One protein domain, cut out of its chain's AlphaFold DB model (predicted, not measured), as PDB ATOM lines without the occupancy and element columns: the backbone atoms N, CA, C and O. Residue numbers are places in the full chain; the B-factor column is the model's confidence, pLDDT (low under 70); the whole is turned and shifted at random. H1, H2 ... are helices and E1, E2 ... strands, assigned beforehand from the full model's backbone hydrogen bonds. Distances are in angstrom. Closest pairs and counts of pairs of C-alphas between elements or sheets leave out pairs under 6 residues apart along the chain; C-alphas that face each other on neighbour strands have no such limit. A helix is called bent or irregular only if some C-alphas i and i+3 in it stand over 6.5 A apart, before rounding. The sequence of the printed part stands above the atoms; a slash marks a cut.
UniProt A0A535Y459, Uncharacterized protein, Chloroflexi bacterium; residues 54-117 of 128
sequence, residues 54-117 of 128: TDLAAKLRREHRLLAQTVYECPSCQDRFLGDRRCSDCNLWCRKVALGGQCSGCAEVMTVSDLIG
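AT A GLANCE: This is residues 54 to 117 of the 128 residues of an uncharacterized protein of Chloroflexi bacterium (UniProt A0A535Y459). A small sheet of four short strands, E2, E1, E3 and E4, curls like part of a barrel, with E3 bent sharply along its length. H1 lies off one end of it, the loops of residues 74 to 79 and 83 to 94 reach toward the opposite end, and the short H2 grazes the sheet. The printed part has 64 residues, in the order H1, E1, E2, E3, E4, H2; the sheet, in order E2 E1 E3 E4, is antiparallel, and the class is mixed, helices and strands. It is compact, with a radius of gyration of the C-alphas of 11.9 A and spans of 33 by 24 by 19 A.

IN THESE COORDINATES: Find C-alpha 54 at (-42.062, -22.339, 21.833), where H1 begins; it runs 12.5 A to residue 62. E1 is residues 70 to 73, 10.1 A, and E2 residues 80 to 82. E3, residues 95 to 102, spans 17.5 A and bends by 83 degrees at Leu 99. E4 is residues 109 to 111, and H2, residues 112 to 116, ends at C-alpha 116, (-27.671, -27.925, 14.528).

HOW THE PARTS SIT: H1 is only just not on the sheet, with 4 pairs of C-alphas within 10 A. E1 and E2 form a hairpin at 155 degrees; look for N 72 and O 81, 2.8 A apart. E3 pairs with E1 over residues 95 to 99, where N 71 and O 98 are 2.8 A apart, and with E4 over residues 100 to 102, where N 101 and O 110 are 2.9 A apart. E3 and E4 form a hairpin. H2 only grazes the sheet with residues 112 to 115; its closest C-alphas to E3 are Val 112 and Gly 100, 5.0 A. H1 and H2 are apart; in both, every O i to N i+4 pair is within hydrogen-bond range.

THE WHOLE: The C-alphas farthest apart, Asp 55 and Asp 89, are 33.4 A apart. The printed part has no cut. The link E2 to E3, 12 residues, is long. Mean pLDDT of the printed part is 95.3, and no printed residue is under 70.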
ATOM      1  N   THR A  54     -40.761 -22.960  21.561       89.62
ATOM      2  CA  THR A  54     -42.062 -22.339  21.833       89.62
ATOM      3  C   THR A  54     -41.907 -21.065  22.660       89.62
ATOM      4  O   THR A  54     -42.513 -20.046  22.316       89.62
ATOM      5  N   ASP A  55     -41.046 -21.078  23.683       91.88
ATOM      6  CA  ASP A  55     -40.748 -19.895  24.504       91.88
ATOM      7  C   ASP A  55     -40.085 -18.796  23.676       91.88
ATOM      8  O   ASP A  55     -40.468 -17.624  23.759       91.88
ATOM      9  N   LEU A  56     -39.133 -19.177  22.817       91.06
ATOM     10  CA  LEU A  56     -38.492 -18.258  21.883       91.06
ATOM     11  C   LEU A  56     -39.514 -17.654  20.914       91.06
ATOM     12  O   LEU A  56     -39.553 -16.437  20.742       91.06
ATOM     13  N   ALA A  57     -40.391 -18.469  20.329       92.81
ATOM     14  CA  ALA A  57     -41.442 -17.987  19.442       92.81
ATOM     15  C   ALA A  57     -42.409 -17.037  20.167       92.81
ATOM     16  O   ALA A  57     -42.825 -16.030  19.598       92.81
ATOM     17  N   ALA A  58     -42.775 -17.322  21.421       94.50
ATOM     18  CA  ALA A  58     -43.602 -16.430  22.233       94.50
ATOM     19  C   ALA A  58     -42.894 -15.095  22.516       94.50
ATOM     20  O   ALA A  58     -43.511 -14.037  22.391       94.50
ATOM     21  N   LYS A  59     -41.593 -15.129  22.829       95.31
ATOM     22  CA  LYS A  59     -40.771 -13.926  23.007       95.31
ATOM     23  C   LYS A  59     -40.711 -13.088  21.728       95.31
ATOM     24  O   LYS A  59     -41.046 -11.910  21.765       95.31
ATOM     25  N   LEU A  60     -40.388 -13.703  20.592       96.12
ATOM     26  CA  LEU A  60     -40.311 -13.016  19.300       96.12
ATOM     27  C   LEU A  60     -41.653 -12.422  18.860       96.12
ATOM     28  O   LEU A  60     -41.668 -11.378  18.212       96.12
ATOM     29  N   ARG A  61     -42.782 -13.056  19.210       96.56
ATOM     30  CA  ARG A  61     -44.116 -12.475  18.982       96.56
ATOM     31  C   ARG A  61     -44.312 -11.190  19.774       96.56
ATOM     32  O   ARG A  61     -44.734 -10.204  19.183       96.56
ATOM     33  N   ARG A  62     -43.984 -11.194  21.072       97.56
ATOM     34  CA  ARG A  62     -44.075  -9.994  21.927       97.56
ATOM     35  C   ARG A  62     -43.187  -8.860  21.421       97.56
ATOM     36  O   ARG A  62     -43.552  -7.703  21.539       97.56
ATOM     37  N   GLU A  63     -42.043  -9.201  20.839       97.44
ATOM     38  CA  GLU A  63     -41.104  -8.238  20.257       97.44
ATOM     39  C   GLU A  63     -41.435  -7.857  18.802       97.44
ATOM     40  O   GLU A  63     -40.668  -7.125  18.189       97.44
ATOM     41  N   HIS A  64     -42.527  -8.363  18.215       96.75
ATOM     42  CA  HIS A  64     -42.889  -8.155  16.801       96.75
ATOM     43  C   HIS A  64     -41.821  -8.603  15.782       96.75
ATOM     44  O   HIS A  64     -41.838  -8.202  14.622       96.75
ATOM     45  N   ARG A  65     -40.915  -9.499  16.185       96.50
ATOM     46  CA  ARG A  65     -39.805 -10.010  15.363       96.50
ATOM     47  C   ARG A  65     -40.059 -11.397  14.790       96.50
ATOM     48  O   ARG A  65     -39.250 -11.882  14.009       96.50
ATOM     49  N   LEU A  66     -41.163 -12.049  15.165       96.31
ATOM     50  CA  LEU A  66     -41.417 -13.435  14.767       96.31
ATOM     51  C   LEU A  66     -41.386 -13.621  13.247       96.31
ATOM     52  O   LEU A  66     -40.782 -14.582  12.777       96.31
ATOM     53  N   LEU A  67     -42.029 -12.727  12.492       96.06
ATOM     54  CA  LEU A  67     -42.100 -12.844  11.036       96.06
ATOM     55  C   LEU A  67     -40.694 -12.829  10.427       96.06
ATOM     56  O   LEU A  67     -40.322 -13.785   9.762       96.06
ATOM     57  N   ALA A  68     -39.888 -11.823  10.770       96.00
ATOM     58  CA  ALA A  68     -38.509 -11.664  10.304       96.00
ATOM     59  C   ALA A  68     -37.551 -12.797  10.730       96.00
ATOM     60  O   ALA A  68     -36.392 -12.799  10.334       96.00
ATOM     61  N   GLN A  69     -37.994 -13.723  11.582       96.44
ATOM     62  CA  GLN A  69     -37.223 -14.879  12.057       96.44
ATOM     63  C   GLN A  69     -37.874 -16.211  11.654       96.44
ATOM     64  O   GLN A  69     -37.509 -17.271  12.164       96.44
ATOM     65  N   THR A  70     -38.891 -16.173  10.790       97.12
ATOM     66  CA  THR A  70     -39.602 -17.360  10.315       97.12
ATOM     67  C   THR A  70     -39.178 -17.675   8.889       97.12
ATOM     68  O   THR A  70     -39.273 -16.823   8.009       97.12
ATOM     69  N   VAL A  71     -38.764 -18.920   8.665       97.31
ATOM     70  CA  VAL A  71     -38.471 -19.456   7.337       97.31
ATOM     71  C   VAL A  71     -39.758 -19.980   6.712       97.31
ATOM     72  O   VAL A  71     -40.511 -20.746   7.329       97.31
ATOM     73  N   TYR A  72     -39.994 -19.566   5.478       97.69
ATOM     74  CA  TYR A  72     -41.075 -20.022   4.621       97.69
ATOM     75  C   TYR A  72     -40.495 -20.737   3.405       97.69
ATOM     76  O   TYR A  72     -39.400 -20.408   2.967       97.69
ATOM     77  N   GLU A  73     -41.228 -21.699   2.855       97.62
ATOM     78  CA  GLU A  73     -40.808 -22.438   1.664       97.62
ATOM     79  C   GLU A  73     -41.916 -22.457   0.613       97.62
ATOM     80  O   GLU A  73     -43.095 -22.696   0.923       97.62
ATOM     81  N   CYS A  74     -41.539 -22.204  -0.639       97.75
ATOM     82  CA  CYS A  74     -42.456 -22.252  -1.766       97.75
ATOM     83  C   CYS A  74     -42.854 -23.707  -2.067       97.75
ATOM     84  O   CYS A  74     -41.981 -24.553  -2.235       97.75
ATOM     85  N   PRO A  75     -44.151 -24.034  -2.199       96.88
ATOM     86  CA  PRO A  75     -44.566 -25.401  -2.521       96.88
ATOM     87  C   PRO A  75     -44.201 -25.838  -3.950       96.88
ATOM     88  O   PRO A  75     -44.247 -27.029  -4.231       96.88
ATOM     89  N   SER A  76     -43.877 -24.900  -4.849       97.50
ATOM     90  CA  SER A  76     -43.576 -25.201  -6.253       97.50
ATOM     91  C   SER A  76     -42.077 -25.303  -6.527       97.50
ATOM     92  O   SER A  76     -41.631 -26.334  -7.013       97.50
ATOM     93  N   CYS A  77     -41.301 -24.252  -6.238       97.00
ATOM     94  CA  CYS A  77     -39.854 -24.237  -6.496       97.00
ATOM     95  C   CYS A  77     -39.005 -24.708  -5.311       97.00
ATOM     96  O   CYS A  77     -37.813 -24.909  -5.481       97.00
ATOM     97  N   GLN A  78     -39.605 -24.898  -4.127       96.12
ATOM     98  CA  GLN A  78     -38.919 -25.311  -2.893       96.12
ATOM     99  C   GLN A  78     -37.880 -24.307  -2.363       96.12
ATOM    100  O   GLN A  78     -37.215 -24.585  -1.367       96.12
ATOM    101  N   ASP A  79     -37.805 -23.108  -2.947       96.00
ATOM    102  CA  ASP A  79     -36.971 -22.030  -2.422       96.00
ATOM    103  C   ASP A  79     -37.442 -21.581  -1.041       96.00
ATOM    104  O   ASP A  79     -38.646 -21.540  -0.736       96.00
ATOM    105  N   ARG A  80     -36.463 -21.215  -0.210       96.25
ATOM    106  CA  ARG A  80     -36.664 -20.774   1.168       96.25
ATOM    107  C   ARG A  80     -36.480 -19.271   1.294       96.25
ATOM    108  O   ARG A  80     -35.507 -18.700   0.817       96.25
ATOM    109  N   PHE A  81     -37.396 -18.654   2.028       96.62
ATOM    110  CA  PHE A  81     -37.463 -17.214   2.234       96.62
ATOM    111  C   PHE A  81     -37.540 -16.896   3.728       96.62
ATOM    112  O   PHE A  81     -38.201 -17.606   4.492       96.62
ATOM    113  N   LEU A  82     -36.875 -15.823   4.159       97.19
ATOM    114  CA  LEU A  82     -36.885 -15.376   5.551       97.19
ATOM    115  C   LEU A  82     -37.863 -14.208   5.713       97.19
ATOM    116  O   LEU A  82     -37.623 -13.113   5.223       97.19
ATOM    117  N   GLY A  83     -38.973 -14.437   6.411       96.25
ATOM    118  CA  GLY A  83     -40.008 -13.427   6.654       96.25
ATOM    119  C   GLY A  83     -40.950 -13.142   5.485       96.25
ATOM    120  O   GLY A  83     -42.070 -12.686   5.730       96.25
ATOM    121  N   ASP A  84     -40.579 -13.503   4.259       95.88
ATOM    122  CA  ASP A  84     -41.456 -13.367   3.099       95.88
ATOM    123  C   ASP A  84     -42.397 -14.561   2.964       95.88
ATOM    124  O   ASP A  84     -42.004 -15.720   2.840       95.88
ATOM    125  N   ARG A  85     -43.700 -14.271   2.985       96.50
ATOM    126  CA  ARG A  85     -44.758 -15.292   2.906       96.50
ATOM    127  C   ARG A  85     -45.139 -15.647   1.473       96.50
ATOM    128  O   ARG A  85     -46.012 -16.493   1.273       96.50
ATOM    129  N   ARG A  86     -44.533 -14.991   0.487       96.75
ATOM    130  CA  ARG A  86     -44.841 -15.147  -0.930       96.75
ATOM    131  C   ARG A  86     -43.544 -15.297  -1.706       96.75
ATOM    132  O   ARG A  86     -42.620 -14.523  -1.500       96.75
ATOM    133  N   CYS A  87     -43.504 -16.292  -2.580       96.62
ATOM    134  CA  CYS A  87     -42.355 -16.529  -3.442       96.62
ATOM    135  C   CYS A  87     -42.265 -15.413  -4.492       96.62
ATOM    136  O   CYS A  87     -43.281 -15.098  -5.116       96.62
ATOM    137  N   SER A  88     -41.076 -14.839  -4.687       93.69
ATOM    138  CA  SER A  88     -40.805 -13.813  -5.705       93.69
ATOM    139  C   SER A  88     -41.040 -14.314  -7.126       93.69
ATOM    140  O   SER A  88     -41.547 -13.569  -7.959       93.69
ATOM    141  N   ASP A  89     -40.723 -15.583  -7.378       96.19
ATOM    142  CA  ASP A  89     -40.684 -16.150  -8.726       96.19
ATOM    143  C   ASP A  89     -42.009 -16.820  -9.097       96.19
ATOM    144  O   ASP A  89     -42.627 -16.498 -10.109       96.19
ATOM    145  N   CYS A  90     -42.515 -17.714  -8.242       96.94
ATOM    146  CA  CYS A  90     -43.783 -18.407  -8.484       96.94
ATOM    147  C   CYS A  90     -45.015 -17.577  -8.097       96.94
ATOM    148  O   CYS A  90     -46.136 -17.936  -8.456       96.94
ATOM    149  N   ASN A  91     -44.847 -16.513  -7.304       95.62
ATOM    150  CA  ASN A  91     -45.936 -15.677  -6.783       95.62
ATOM    151  C   ASN A  91     -46.982 -16.432  -5.923       95.62
ATOM    152  O   ASN A  91     -48.086 -15.930  -5.669       95.62
ATOM    153  N   LEU A  92     -46.632 -17.635  -5.456       96.88
ATOM    154  CA  LEU A  92     -47.451 -18.495  -4.603       96.88
ATOM    155  C   LEU A  92     -47.236 -18.186  -3.119       96.88
ATOM    156  O   LEU A  92     -46.164 -17.738  -2.699       96.88
ATOM    157  N   TRP A  93     -48.256 -18.479  -2.314       97.50
ATOM    158  CA  TRP A  93     -48.137 -18.448  -0.860       97.50
ATOM    159  C   TRP A  93     -47.232 -19.579  -0.379       97.50
ATOM    160  O   TRP A  93     -47.466 -20.753  -0.666       97.50
ATOM    161  N   CYS A  94     -46.202 -19.208   0.372       97.56
ATOM    162  CA  CYS A  94     -45.250 -20.147   0.938       97.56
ATOM    163  C   CYS A  94     -45.801 -20.764   2.228       97.56
ATOM    164  O   CYS A  94     -46.528 -20.122   2.998       97.56
ATOM    165  N   ARG A  95     -45.419 -22.015   2.496       96.81
ATOM    166  CA  ARG A  95     -45.740 -22.680   3.761       96.81
ATOM    167  C   ARG A  95     -44.716 -22.296   4.820       96.81
ATOM    168  O   ARG A  95     -43.541 -22.124   4.518       96.81
ATOM    169  N   LYS A  96     -45.153 -22.167   6.072       96.50
ATOM    170  CA  LYS A  96     -44.239 -21.950   7.199       96.50
ATOM    171  C   LYS A  96     -43.446 -23.230   7.459       96.50
ATOM    172  O   LYS A  96     -44.063 -24.271   7.659       96.50
ATOM    173  N   VAL A  97     -42.121 -23.126   7.522       95.25
ATOM    174  CA  VAL A  97     -41.235 -24.251   7.849       95.25
ATOM    175  C   VAL A  97     -40.898 -24.236   9.337       95.25
ATOM    176  O   VAL A  97     -41.430 -25.032  10.103       95.25
ATOM    177  N   ALA A  98     -40.064 -23.293   9.776       94.69
ATOM    178  CA  ALA A  98     -39.583 -23.222  11.154       94.69
ATOM    179  C   ALA A  98     -39.043 -21.822  11.486       94.69
ATOM    180  O   ALA A  98     -39.097 -20.907  10.664       94.69
ATOM    181  N   LEU A  99     -38.537 -21.645  12.708       95.56
ATOM    182  CA  LEU A  99     -37.667 -20.508  13.004       95.56
ATOM    183  C   LEU A  99     -36.304 -20.719  12.346       95.56
ATOM    184  O   LEU A  99     -35.819 -21.850  12.258       95.56
ATOM    185  N   GLY A 100     -35.684 -19.628  11.924       95.19
ATOM    186  CA  GLY A 100     -34.391 -19.671  11.266       95.19
ATOM    187  C   GLY A 100     -33.829 -18.287  11.010       95.19
ATOM    188  O   GLY A 100     -34.295 -17.291  11.568       95.19
ATOM    189  N   GLY A 101     -32.816 -18.249  10.160       95.12
ATOM    190  CA  GLY A 101     -32.113 -17.030   9.812       95.12
ATOM    191  C   GLY A 101     -31.363 -17.170   8.500       95.12
ATOM    192  O   GLY A 101     -31.379 -18.216   7.853       95.12
ATOM    193  N   GLN A 102     -30.715 -16.078   8.121       96.06
ATOM    194  CA  GLN A 102     -29.850 -16.019   6.960       96.06
ATOM    195  C   GLN A 102     -28.392 -16.033   7.417       96.06
ATOM    196  O   GLN A 102     -28.016 -15.289   8.328       96.06
ATOM    197  N   CYS A 103     -27.568 -16.872   6.796       93.94
ATOM    198  CA  CYS A 103     -26.131 -16.880   7.037       93.94
ATOM    199  C   CYS A 103     -25.506 -15.562   6.557       93.94
ATOM    200  O   CYS A 103     -25.688 -15.167   5.408       93.94
ATOM    201  N   SER A 104     -24.720 -14.896   7.403       92.75
ATOM    202  CA  SER A 104     -24.058 -13.633   7.046       92.75
ATOM    203  C   SER A 104     -22.913 -13.790   6.037       92.75
ATOM    204  O   SER A 104     -22.477 -12.793   5.471       92.75
ATOM    205  N   GLY A 105     -22.414 -15.013   5.822       95.44
ATOM    206  CA  GLY A 105     -21.333 -15.297   4.873       95.44
ATOM    207  C   GLY A 105     -21.830 -15.651   3.471       95.44
ATOM    208  O   GLY A 105     -21.384 -15.058   2.496       95.44
ATOM    209  N   CYS A 106     -22.755 -16.612   3.368       95.31
ATOM    210  CA  CYS A 106     -23.248 -17.127   2.083       95.31
ATOM    211  C   CYS A 106     -24.675 -16.685   1.728       95.31
ATOM    212  O   CYS A 106     -25.172 -17.067   0.675       95.31
ATOM    213  N   ALA A 107     -25.342 -15.910   2.590       93.44
ATOM    214  CA  ALA A 107     -26.735 -15.484   2.423       93.44
ATOM    215  C   ALA A 107     -27.768 -16.631   2.342       93.44
ATOM    216  O   ALA A 107     -28.935 -16.387   2.033       93.44
ATOM    217  N   GLU A 108     -27.376 -17.861   2.671       95.19
ATOM    218  CA  GLU A 108     -28.269 -19.018   2.681       95.19
ATOM    219  C   GLU A 108     -29.301 -18.917   3.812       95.19
ATOM    220  O   GLU A 108     -28.963 -18.583   4.953       95.19
ATOM    221  N   VAL A 109     -30.567 -19.204   3.494       96.38
ATOM    222  CA  VAL A 109     -31.668 -19.229   4.462       96.38
ATOM    223  C   VAL A 109     -31.788 -20.629   5.052       96.38
ATOM    224  O   VAL A 109     -32.133 -21.587   4.361       96.38
ATOM    225  N   MET A 110     -31.563 -20.733   6.359       95.12
ATOM    226  CA  MET A 110     -31.534 -22.004   7.077       95.12
ATOM    227  C   MET A 110     -32.433 -21.960   8.309       95.12
ATOM    228  O   MET A 110     -32.593 -20.923   8.962       95.12
ATOM    229  N   THR A 111     -33.017 -23.102   8.654       94.94
ATOM    230  CA  THR A 111     -33.744 -23.263   9.914       94.94
ATOM    231  C   THR A 111     -32.781 -23.537  11.066       94.94
ATOM    232  O   THR A 111     -31.632 -23.934  10.869       94.94
ATOM    233  N   VAL A 112     -33.251 -23.358  12.303       92.31
ATOM    234  CA  VAL A 112     -32.463 -23.743  13.485       92.31
ATOM    235  C   VAL A 112     -32.147 -25.244  13.472       92.31
ATOM    236  O   VAL A 112     -31.047 -25.609  13.870       92.31
ATOM    237  N   SER A 113     -33.071 -26.091  12.994       90.44
ATOM    238  CA  SER A 113     -32.860 -27.541  12.850       90.44
ATOM    239  C   SER A 113     -31.712 -27.857  11.894       90.44
ATOM    240  O   SER A 113     -30.843 -28.655  12.238       90.44
ATOM    241  N   ASP A 114     -31.679 -27.186  10.734       91.62
ATOM    242  CA  ASP A 114     -30.627 -27.381   9.726       91.62
ATOM    243  C   ASP A 114     -29.250 -27.030  10.305       91.62
ATOM    244  O   ASP A 114     -28.289 -27.771  10.131       91.62
ATOM    245  N   LEU A 115     -29.163 -25.918  11.048       90.50
ATOM    246  CA  LEU A 115     -27.904 -25.426  11.613       90.50
ATOM    247  C   LEU A 115     -27.295 -26.382  12.648       90.50
ATOM    248  O   LEU A 115     -26.074 -26.500  12.739       90.50
ATOM    249  N   ILE A 116     -28.131 -27.023  13.463       90.12
ATOM    250  CA  ILE A 116     -27.671 -27.925  14.528       90.12
ATOM    251  C   ILE A 116     -27.664 -29.399  14.104       90.12
ATOM    252  O   ILE A 116     -27.235 -30.243  14.890       90.12
ATOM    253  N   GLY A 117     -28.171 -29.717  12.908       86.62
ATOM    254  CA  GLY A 117     -28.302 -31.085  12.407       86.62
ATOM    255  C   GLY A 117     -29.281 -31.953  13.204       86.62
ATOM    256  O   GLY A 117     -29.060 -33.154  13.327       86.62
TER     257      GLY A 117